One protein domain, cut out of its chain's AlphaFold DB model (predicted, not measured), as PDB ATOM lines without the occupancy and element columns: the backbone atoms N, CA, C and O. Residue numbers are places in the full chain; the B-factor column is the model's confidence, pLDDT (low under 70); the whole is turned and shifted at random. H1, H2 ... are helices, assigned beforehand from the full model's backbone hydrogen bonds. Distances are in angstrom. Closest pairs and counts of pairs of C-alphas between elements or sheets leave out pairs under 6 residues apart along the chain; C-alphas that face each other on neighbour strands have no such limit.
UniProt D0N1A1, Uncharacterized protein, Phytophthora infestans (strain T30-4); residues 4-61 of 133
ATOM      1  N   VAL A   4       6.864 -19.553 -51.213       39.34
ATOM      2  CA  VAL A   4       6.830 -18.564 -50.125       39.34
ATOM      3  C   VAL A   4       7.328 -19.170 -48.808       39.34
ATOM      4  O   VAL A   4       8.027 -18.518 -48.053       39.34
ATOM      5  N   ARG A   5       7.078 -20.467 -48.578       42.62
ATOM      6  CA  ARG A   5       7.364 -21.121 -47.293       42.62
ATOM      7  C   ARG A   5       8.825 -21.526 -47.073       42.62
ATOM      8  O   ARG A   5       9.211 -21.740 -45.935       42.62
ATOM      9  N   ARG A   6       9.644 -21.632 -48.129       40.28
ATOM     10  CA  ARG A   6      11.104 -21.812 -47.974       40.28
ATOM     11  C   ARG A   6      11.807 -20.493 -47.647       40.28
ATOM     12  O   ARG A   6      12.890 -20.519 -47.074       40.28
ATOM     13  N   GLU A   7      11.180 -19.369 -47.989       38.56
ATOM     14  CA  GLU A   7      11.595 -18.023 -47.582       38.56
ATOM     15  C   GLU A   7      10.941 -17.572 -46.264       38.56
ATOM     16  O   GLU A   7      11.407 -16.611 -45.652       38.56
ATOM     17  N   GLU A   8       9.897 -18.267 -45.794       40.66
ATOM     18  CA  GLU A   8       9.311 -18.070 -44.466       40.66
ATOM     19  C   GLU A   8      10.312 -18.545 -43.407       40.66
ATOM     20  O   GLU A   8      10.282 -19.673 -42.915       40.66
ATOM     21  N   GLY A   9      11.247 -17.656 -43.063       44.38
ATOM     22  CA  GLY A   9      12.066 -17.794 -41.868       44.38
ATOM     23  C   GLY A   9      11.182 -18.038 -40.643       44.38
ATOM     24  O   GLY A   9       9.997 -17.701 -40.646       44.38
ATOM     25  N   TYR A  10      11.760 -18.624 -39.590       53.38
ATOM     26  CA  TYR A  10      11.087 -18.844 -38.305       53.38
ATOM     27  C   TYR A  10      10.165 -17.673 -37.978       53.38
ATOM     28  O   TYR A  10      10.662 -16.548 -37.915       53.38
ATOM     29  N   LEU A  11       8.861 -17.931 -37.793       58.09
ATOM     30  CA  LEU A  11       7.848 -16.902 -37.545       58.09
ATOM     31  C   LEU A  11       8.129 -16.226 -36.201       58.09
ATOM     32  O   LEU A  11       7.563 -16.558 -35.164       58.09
ATOM     33  N   CYS A  12       9.098 -15.321 -36.212       67.31
ATOM     34  CA  CYS A  12       9.624 -14.658 -35.049       67.31
ATOM     35  C   CYS A  12       8.909 -13.326 -34.885       67.31
ATOM     36  O   CYS A  12       8.378 -12.744 -35.836       67.31
ATOM     37  N   THR A  13       8.919 -12.795 -33.666       73.50
ATOM     38  CA  THR A  13       8.357 -11.465 -33.429       73.50
ATOM     39  C   THR A  13       8.997 -10.401 -34.336       73.50
ATOM     40  O   THR A  13       8.321  -9.460 -34.741       73.50
ATOM     41  N   GLY A  14      10.263 -10.590 -34.725       76.56
ATOM     42  CA  GLY A  14      10.960  -9.743 -35.693       76.56
ATOM     43  C   GLY A  14      10.326  -9.741 -37.087       76.56
ATOM     44  O   GLY A  14      10.119  -8.664 -37.640       76.56
ATOM     45  N   LEU A  15       9.935 -10.903 -37.625       77.50
ATOM     46  CA  LEU A  15       9.274 -10.994 -38.935       77.50
ATOM     47  C   LEU A  15       7.897 -10.332 -38.929       77.50
ATOM     48  O   LEU A  15       7.540  -9.640 -39.877       77.50
ATOM     49  N   MET A  16       7.142 -10.468 -37.836       82.12
ATOM     50  CA  MET A  16       5.861  -9.768 -37.687       82.12
ATOM     51  C   MET A  16       6.052  -8.245 -37.684       82.12
ATOM     52  O   MET A  16       5.302  -7.519 -38.332       82.12
ATOM     53  N   ILE A  17       7.082  -7.748 -36.988       85.00
ATOM     54  CA  ILE A  17       7.426  -6.318 -36.972       85.00
ATOM     55  C   ILE A  17       7.868  -5.845 -38.361       85.00
ATOM     56  O   ILE A  17       7.464  -4.764 -38.792       85.00
ATOM     57  N   GLN A  18       8.671  -6.636 -39.072       83.56
ATOM     58  CA  GLN A  18       9.097  -6.322 -40.433       83.56
ATOM     59  C   GLN A  18       7.903  -6.264 -41.396       83.56
ATOM     60  O   GLN A  18       7.769  -5.294 -42.138       83.56
ATOM     61  N   TYR A  19       6.971  -7.212 -41.294       83.69
ATOM     62  CA  TYR A  19       5.720  -7.184 -42.046       83.69
ATOM     63  C   TYR A  19       4.929  -5.889 -41.800       83.69
ATOM     64  O   TYR A  19       4.474  -5.253 -42.751       83.69
ATOM     65  N   PHE A  20       4.810  -5.435 -40.545       85.69
ATOM     66  CA  PHE A  20       4.164  -4.150 -40.246       85.69
ATOM     67  C   PHE A  20       4.893  -2.958 -40.876       85.69
ATOM     68  O   PHE A  20       4.233  -2.029 -41.342       85.69
ATOM     69  N   ARG A  21       6.231  -2.975 -40.917       86.38
ATOM     70  CA  ARG A  21       7.029  -1.918 -41.562       86.38
ATOM     71  C   ARG A  21       6.779  -1.850 -43.065       86.38
ATOM     72  O   ARG A  21       6.663  -0.754 -43.601       86.38
ATOM     73  N   GLU A  22       6.684  -2.997 -43.724       86.50
ATOM     74  CA  GLU A  22       6.543  -3.077 -45.180       86.50
ATOM     75  C   GLU A  22       5.101  -2.838 -45.637       86.50
ATOM     76  O   GLU A  22       4.860  -2.088 -46.580       86.50
ATOM     77  N   GLN A  23       4.129  -3.443 -44.952       90.50
ATOM     78  CA  GLN A  23       2.735  -3.453 -45.400       90.50
ATOM     79  C   GLN A  23       1.888  -2.350 -44.765       90.50
ATOM     80  O   GLN A  23       0.878  -1.944 -45.337       90.50
ATOM     81  N   GLN A  24       2.261  -1.868 -43.576       88.25
ATOM     82  CA  GLN A  24       1.473  -0.896 -42.806       88.25
ATOM     83  C   GLN A  24       2.327   0.253 -42.226       88.25
ATOM     84  O   GLN A  24       2.177   0.599 -41.048       88.25
ATOM     85  N   PRO A  25       3.192   0.917 -43.026       91.56
ATOM     86  CA  PRO A  25       4.135   1.917 -42.521       91.56
ATOM     87  C   PRO A  25       3.448   3.133 -41.894       91.56
ATOM     88  O   PRO A  25       3.911   3.645 -40.880       91.56
ATOM     89  N   ARG A  26       2.314   3.584 -42.453       93.38
ATOM     90  CA  ARG A  26       1.565   4.738 -41.922       93.38
ATOM     91  C   ARG A  26       0.962   4.443 -40.556       93.38
ATOM     92  O   ARG A  26       1.075   5.256 -39.648       93.38
ATOM     93  N   TRP A  27       0.345   3.271 -40.405       93.25
ATOM     94  CA  TRP A  27      -0.189   2.847 -39.114       93.25
ATOM     95  C   TRP A  27       0.933   2.715 -38.083       93.25
ATOM     96  O   TRP A  27       0.792   3.201 -36.964       93.25
ATOM     97  N   LEU A  28       2.066   2.125 -38.479       91.50
ATOM     98  CA  LEU A  28       3.222   1.960 -37.606       91.50
ATOM     99  C   LEU A  28       3.797   3.310 -37.152       91.50
ATOM    100  O   LEU A  28       4.075   3.478 -35.968       91.50
ATOM    101  N   GLN A  29       3.920   4.283 -38.057       90.69
ATOM    102  CA  GLN A  29       4.362   5.640 -37.719       90.69
ATOM    103  C   GLN A  29       3.418   6.310 -36.719       90.69
ATOM    104  O   GLN A  29       3.877   6.795 -35.689       90.69
ATOM    105  N   THR A  30       2.105   6.276 -36.961       93.50
ATOM    106  CA  THR A  30       1.117   6.836 -36.026       93.50
ATOM    107  C   THR A  30       1.153   6.128 -34.671       93.50
ATOM    108  O   THR A  30       1.073   6.772 -33.626       93.50
ATOM    109  N   TYR A  31       1.307   4.802 -34.667       91.81
ATOM    110  CA  TYR A  31       1.401   4.008 -33.445       91.81
ATOM    111  C   TYR A  31       2.640   4.363 -32.613       91.81
ATOM    112  O   TYR A  31       2.540   4.446 -31.386       91.81
ATOM    113  N   LEU A  32       3.790   4.565 -33.267       91.56
ATOM    114  CA  LEU A  32       5.049   4.933 -32.616       91.56
ATOM    115  C   LEU A  32       5.076   6.406 -32.184       91.56
ATOM    116  O   LEU A  32       5.583   6.693 -31.107       91.56
ATOM    117  N   ALA A  33       4.459   7.315 -32.944       91.12
ATOM    118  CA  ALA A  33       4.393   8.743 -32.613       91.12
ATOM    119  C   ALA A  33       3.685   9.029 -31.275       91.12
ATOM    120  O   ALA A  33       3.971  10.023 -30.617       91.12
ATOM    121  N   GLY A  34       2.773   8.149 -30.849       88.38
ATOM    122  CA  GLY A  34       2.109   8.229 -29.543       88.38
ATOM    123  C   GLY A  34       2.909   7.627 -28.381       88.38
ATOM    124  O   GLY A  34       2.338   7.390 -27.314       88.38
ATOM    125  N   LYS A  35       4.185   7.277 -28.584       91.50
ATOM    126  CA  LYS A  35       5.044   6.646 -27.573       91.50
ATOM    127  C   LYS A  35       6.084   7.637 -27.079       91.50
ATOM    128  O   LYS A  35       6.550   8.493 -27.811       91.50
ATOM    129  N   GLU A  36       6.448   7.480 -25.813       87.81
ATOM    130  CA  GLU A  36       7.409   8.351 -25.129       87.81
ATOM    131  C   GLU A  36       8.808   8.311 -25.769       87.81
ATOM    132  O   GLU A  36       9.527   9.302 -25.749       87.81
ATOM    133  N   SER A  37       9.190   7.171 -26.350       90.62
ATOM    134  CA  SER A  37      10.408   7.020 -27.146       90.62
ATOM    135  C   SER A  37      10.266   5.883 -28.155       90.62
ATOM    136  O   SER A  37       9.450   4.971 -27.965       90.62
ATOM    137  N   ASP A  38      11.109   5.893 -29.187       82.88
ATOM    138  CA  ASP A  38      11.158   4.838 -30.204       82.88
ATOM    139  C   ASP A  38      11.457   3.462 -29.589       82.88
ATOM    140  O   ASP A  38      10.807   2.474 -29.930       82.88
ATOM    141  N   GLU A  39      12.366   3.387 -28.614       84.38
ATOM    142  CA  GLU A  39      12.694   2.143 -27.904       84.38
ATOM    143  C   GLU A  39      11.499   1.589 -27.116       84.38
ATOM    144  O   GLU A  39      11.189   0.390 -27.183       84.38
ATOM    145  N   LYS A  40      10.777   2.462 -26.397       87.00
ATOM    146  CA  LYS A  40       9.550   2.090 -25.675       87.00
ATOM    147  C   LYS A  40       8.446   1.688 -26.655       87.00
ATOM    148  O   LYS A  40       7.697   0.746 -26.381       87.00
ATOM    149  N   GLY A  41       8.363   2.348 -27.809       88.94
ATOM    150  CA  GLY A  41       7.407   2.035 -28.866       88.94
ATOM    151  C   GLY A  41       7.659   0.684 -29.530       88.94
ATOM    152  O   GLY A  41       6.733  -0.124 -29.639       88.94
ATOM    153  N   LEU A  42       8.909   0.389 -29.885       86.12
ATOM    154  CA  LEU A  42       9.316  -0.911 -30.421       86.12
ATOM    155  C   LEU A  42       9.114  -2.030 -29.392       86.12
ATOM    156  O   LEU A  42       8.586  -3.087 -29.735       86.12
ATOM    157  N   SER A  43       9.433  -1.787 -28.118       86.19
ATOM    158  CA  SER A  43       9.183  -2.747 -27.033       86.19
ATOM    159  C   SER A  43       7.688  -3.050 -26.857       86.19
ATOM    160  O   SER A  43       7.294  -4.205 -26.661       86.19
ATOM    161  N   ALA A  44       6.829  -2.032 -26.958       90.19
ATOM    162  CA  ALA A  44       5.378  -2.202 -26.907       90.19
ATOM    163  C   ALA A  44       4.842  -2.973 -28.127       90.19
ATOM    164  O   ALA A  44       4.000  -3.861 -27.967       90.19
ATOM    165  N   LEU A  45       5.364  -2.686 -29.324       90.12
ATOM    166  CA  LEU A  45       5.019  -3.394 -30.558       90.12
ATOM    167  C   LEU A  45       5.428  -4.872 -30.500       90.12
ATOM    168  O   LEU A  45       4.650  -5.751 -30.872       90.12
ATOM    169  N   MET A  46       6.618  -5.155 -29.971       87.50
ATOM    170  CA  MET A  46       7.107  -6.515 -29.761       87.50
ATOM    171  C   MET A  46       6.166  -7.303 -28.839       87.50
ATOM    172  O   MET A  46       5.731  -8.402 -29.185       87.50
ATOM    173  N   ARG A  47       5.742  -6.706 -27.718       88.44
ATOM    174  CA  ARG A  47       4.754  -7.317 -26.809       88.44
ATOM    175  C   ARG A  47       3.392  -7.538 -27.469       88.44
ATOM    176  O   ARG A  47       2.737  -8.541 -27.188       88.44
ATOM    177  N   LEU A  48       2.948  -6.620 -28.331       90.00
ATOM    178  CA  LEU A  48       1.694  -6.765 -29.077       90.00
ATOM    179  C   LEU A  48       1.742  -7.993 -29.998       90.00
ATOM    180  O   LEU A  48       0.832  -8.820 -29.966       90.00
ATOM    181  N   CYS A  49       2.829  -8.143 -30.752       87.56
ATOM    182  CA  CYS A  49       3.047  -9.278 -31.647       87.56
ATOM    183  C   CYS A  49       3.138 -10.608 -30.878       87.56
ATOM    184  O   CYS A  49       2.509 -11.588 -31.269       87.56
ATOM    185  N   GLN A  50       3.836 -10.636 -29.736       82.81
ATOM    186  CA  GLN A  50       3.896 -11.818 -28.862       82.81
ATOM    187  C   GLN A  50       2.514 -12.222 -28.325       82.81
ATOM    188  O   GLN A  50       2.172 -13.403 -28.309       82.81
ATOM    189  N   ARG A  51       1.688 -11.251 -27.916       84.06
ATOM    190  CA  ARG A  51       0.311 -11.513 -27.463       84.06
ATOM    191  C   ARG A  51      -0.576 -12.037 -28.584       84.06
ATOM    192  O   ARG A  51      -1.409 -12.903 -28.329       84.06
ATOM    193  N   PHE A  52      -0.411 -11.515 -29.798       85.31
ATOM    194  CA  PHE A  52      -1.104 -12.031 -30.975       85.31
ATOM    195  C   PHE A  52      -0.722 -13.493 -31.228       85.31
ATOM    196  O   PHE A  52      -1.606 -14.340 -31.317       85.31
ATOM    197  N   ALA A  53       0.578 -13.798 -31.246       80.00
ATOM    198  CA  ALA A  53       1.080 -15.156 -31.428       80.00
ATOM    199  C   ALA A  53       0.483 -16.119 -30.384       80.00
ATOM    200  O   ALA A  53      -0.169 -17.099 -30.748       80.00
ATOM    201  N   ALA A  54       0.575 -15.767 -29.097       76.56
ATOM    202  CA  ALA A  54       0.029 -16.568 -28.003       76.56
ATOM    203  C   ALA A  54      -1.491 -16.783 -28.110       76.56
ATOM    204  O   ALA A  54      -1.972 -17.894 -27.896       76.56
ATOM    205  N   ARG A  55      -2.257 -15.743 -28.473       80.81
ATOM    206  CA  ARG A  55      -3.719 -15.830 -28.639       80.81
ATOM    207  C   ARG A  55      -4.123 -16.821 -29.728       80.81
ATOM    208  O   ARG A  55      -5.159 -17.464 -29.599       80.81
ATOM    209  N   HIS A  56      -3.330 -16.917 -30.790       77.44
ATOM    210  CA  HIS A  56      -3.624 -17.758 -31.947       77.44
ATOM    211  C   HIS A  56      -2.882 -19.103 -31.925       77.44
ATOM    212  O   HIS A  56      -2.880 -19.812 -32.926       77.44
ATOM    213  N   GLY A  57      -2.281 -19.478 -30.790       65.56
ATOM    214  CA  GLY A  57      -1.620 -20.775 -30.622       65.56
ATOM    215  C   GLY A  57      -0.235 -20.874 -31.266       65.56
ATOM    216  O   GLY A  57       0.347 -21.953 -31.284       65.56
ATOM    217  N   PHE A  58       0.326 -19.762 -31.747       69.81
ATOM    218  CA  PHE A  58       1.721 -19.703 -32.168       69.81
ATOM    219  C   PHE A  58       2.597 -19.570 -30.919       69.81
ATOM    220  O   PHE A  58       2.747 -18.482 -30.357       69.81
ATOM    221  N   THR A  59       3.150 -20.684 -30.446       61.81
ATOM    222  CA  THR A  59       4.083 -20.684 -29.315       61.81
ATOM    223  C   THR A  59       5.498 -20.943 -29.800       61.81
ATOM    224  O   THR A  59       5.744 -21.932 -30.487       61.81
ATOM    225  N   PHE A  60       6.434 -20.083 -29.400       58.75
ATOM    226  CA  PHE A  60       7.854 -20.406 -29.491       58.75
ATOM    227  C   PHE A  60       8.174 -21.598 -28.590       58.75
ATOM    228  O   PHE A  60       7.449 -21.874 -27.629       58.75
ATOM    229  N   TRP A  61       9.273 -22.283 -28.898       60.91
ATOM    230  CA  TRP A  61       9.840 -23.258 -27.981       60.91
ATOM    231  C   TRP A  61      10.146 -22.561 -26.647       60.91
ATOM    232  O   TRP A  61      10.960 -21.645 -26.575       60.91
TER     233      TRP A  61
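This is residues 4 to 61 of the 133 residues of an uncharacterized protein of Phytophthora infestans (strain T30-4) (UniProt D0N1A1). Three helices make an open, loosely joined triangle: the long H4 is one side, and H2 and H3 make a V whose two open ends meet H4, H2 at residues 45 to 50 and H3 at residues 38 to 42. The small H1 sticks out with residues 4 to 9, away from the other helices. The printed part has 58 residues with four named helices, H1, H2, H3 and H4 in order along the chain, and no named strand; the class is all helix. It is only just compact, close to loose, with a radius of gyration of the C-alphas of 12.4 A, and elongated, with spans of 35 by 22 by 17 A.

H1 is residues 4 to 7, 5.4 A from first to last C-alpha, and begins with C-alpha 4 at (6.830, -18.564, -50.125). H2 is residues 13 to 23, 15.5 A long between its end C-alphas, beginning with C-alpha 13 at (8.357, -11.465, -33.429). H3 is residues 25 to 33, 12.0 A by the same measure. H4, the longest helix, is residues 38 to 55, 25.5 A, and ends with C-alpha 55 at (-3.719, -15.830, -28.639).

H1 is apart from H2, H3 and H4. H2 and H3 are close but not clearly touching; their closest C-alphas, those of Arg 21 and Leu 28, are 6.7 A apart. They run opposite ways at a steep tilt of 63 degrees. H3 and H4 touch only at the corner by their link, with the closest C-alphas, those of Leu 32 and Gly 41, 5.3 A apart. They too run opposite ways at a steep tilt of 63 degrees. H2 and H4 touch, with the closest C-alphas, those of Thr 13 and Cys 49, 6.0 A apart. Their lines are only just about perpendicular, at 73 degrees. In H2, H3 and H4 every O i to N i+4 pair is within hydrogen-bond range; H1, with 4 residues, is too short for such a pair, and its 1 pair of O i to N i+3 is within range.

The two C-alphas farthest apart are those of Arg 6 and Glu 36, at 38.0 A. The first and last printed C-alphas, of Val 4 and Trp 61, are 22.8 A apart. The printed part has no cut, and the links H1 to H2, H2 to H3 and H3 to H4 are tight. Residues 22 to 27, of which 25 to 27 belong to H3, stand free. The mean pLDDT of the printed part is 78.3; residues 4 to 12 and 57 to 61 are under 70, and H1 has a mean of 40.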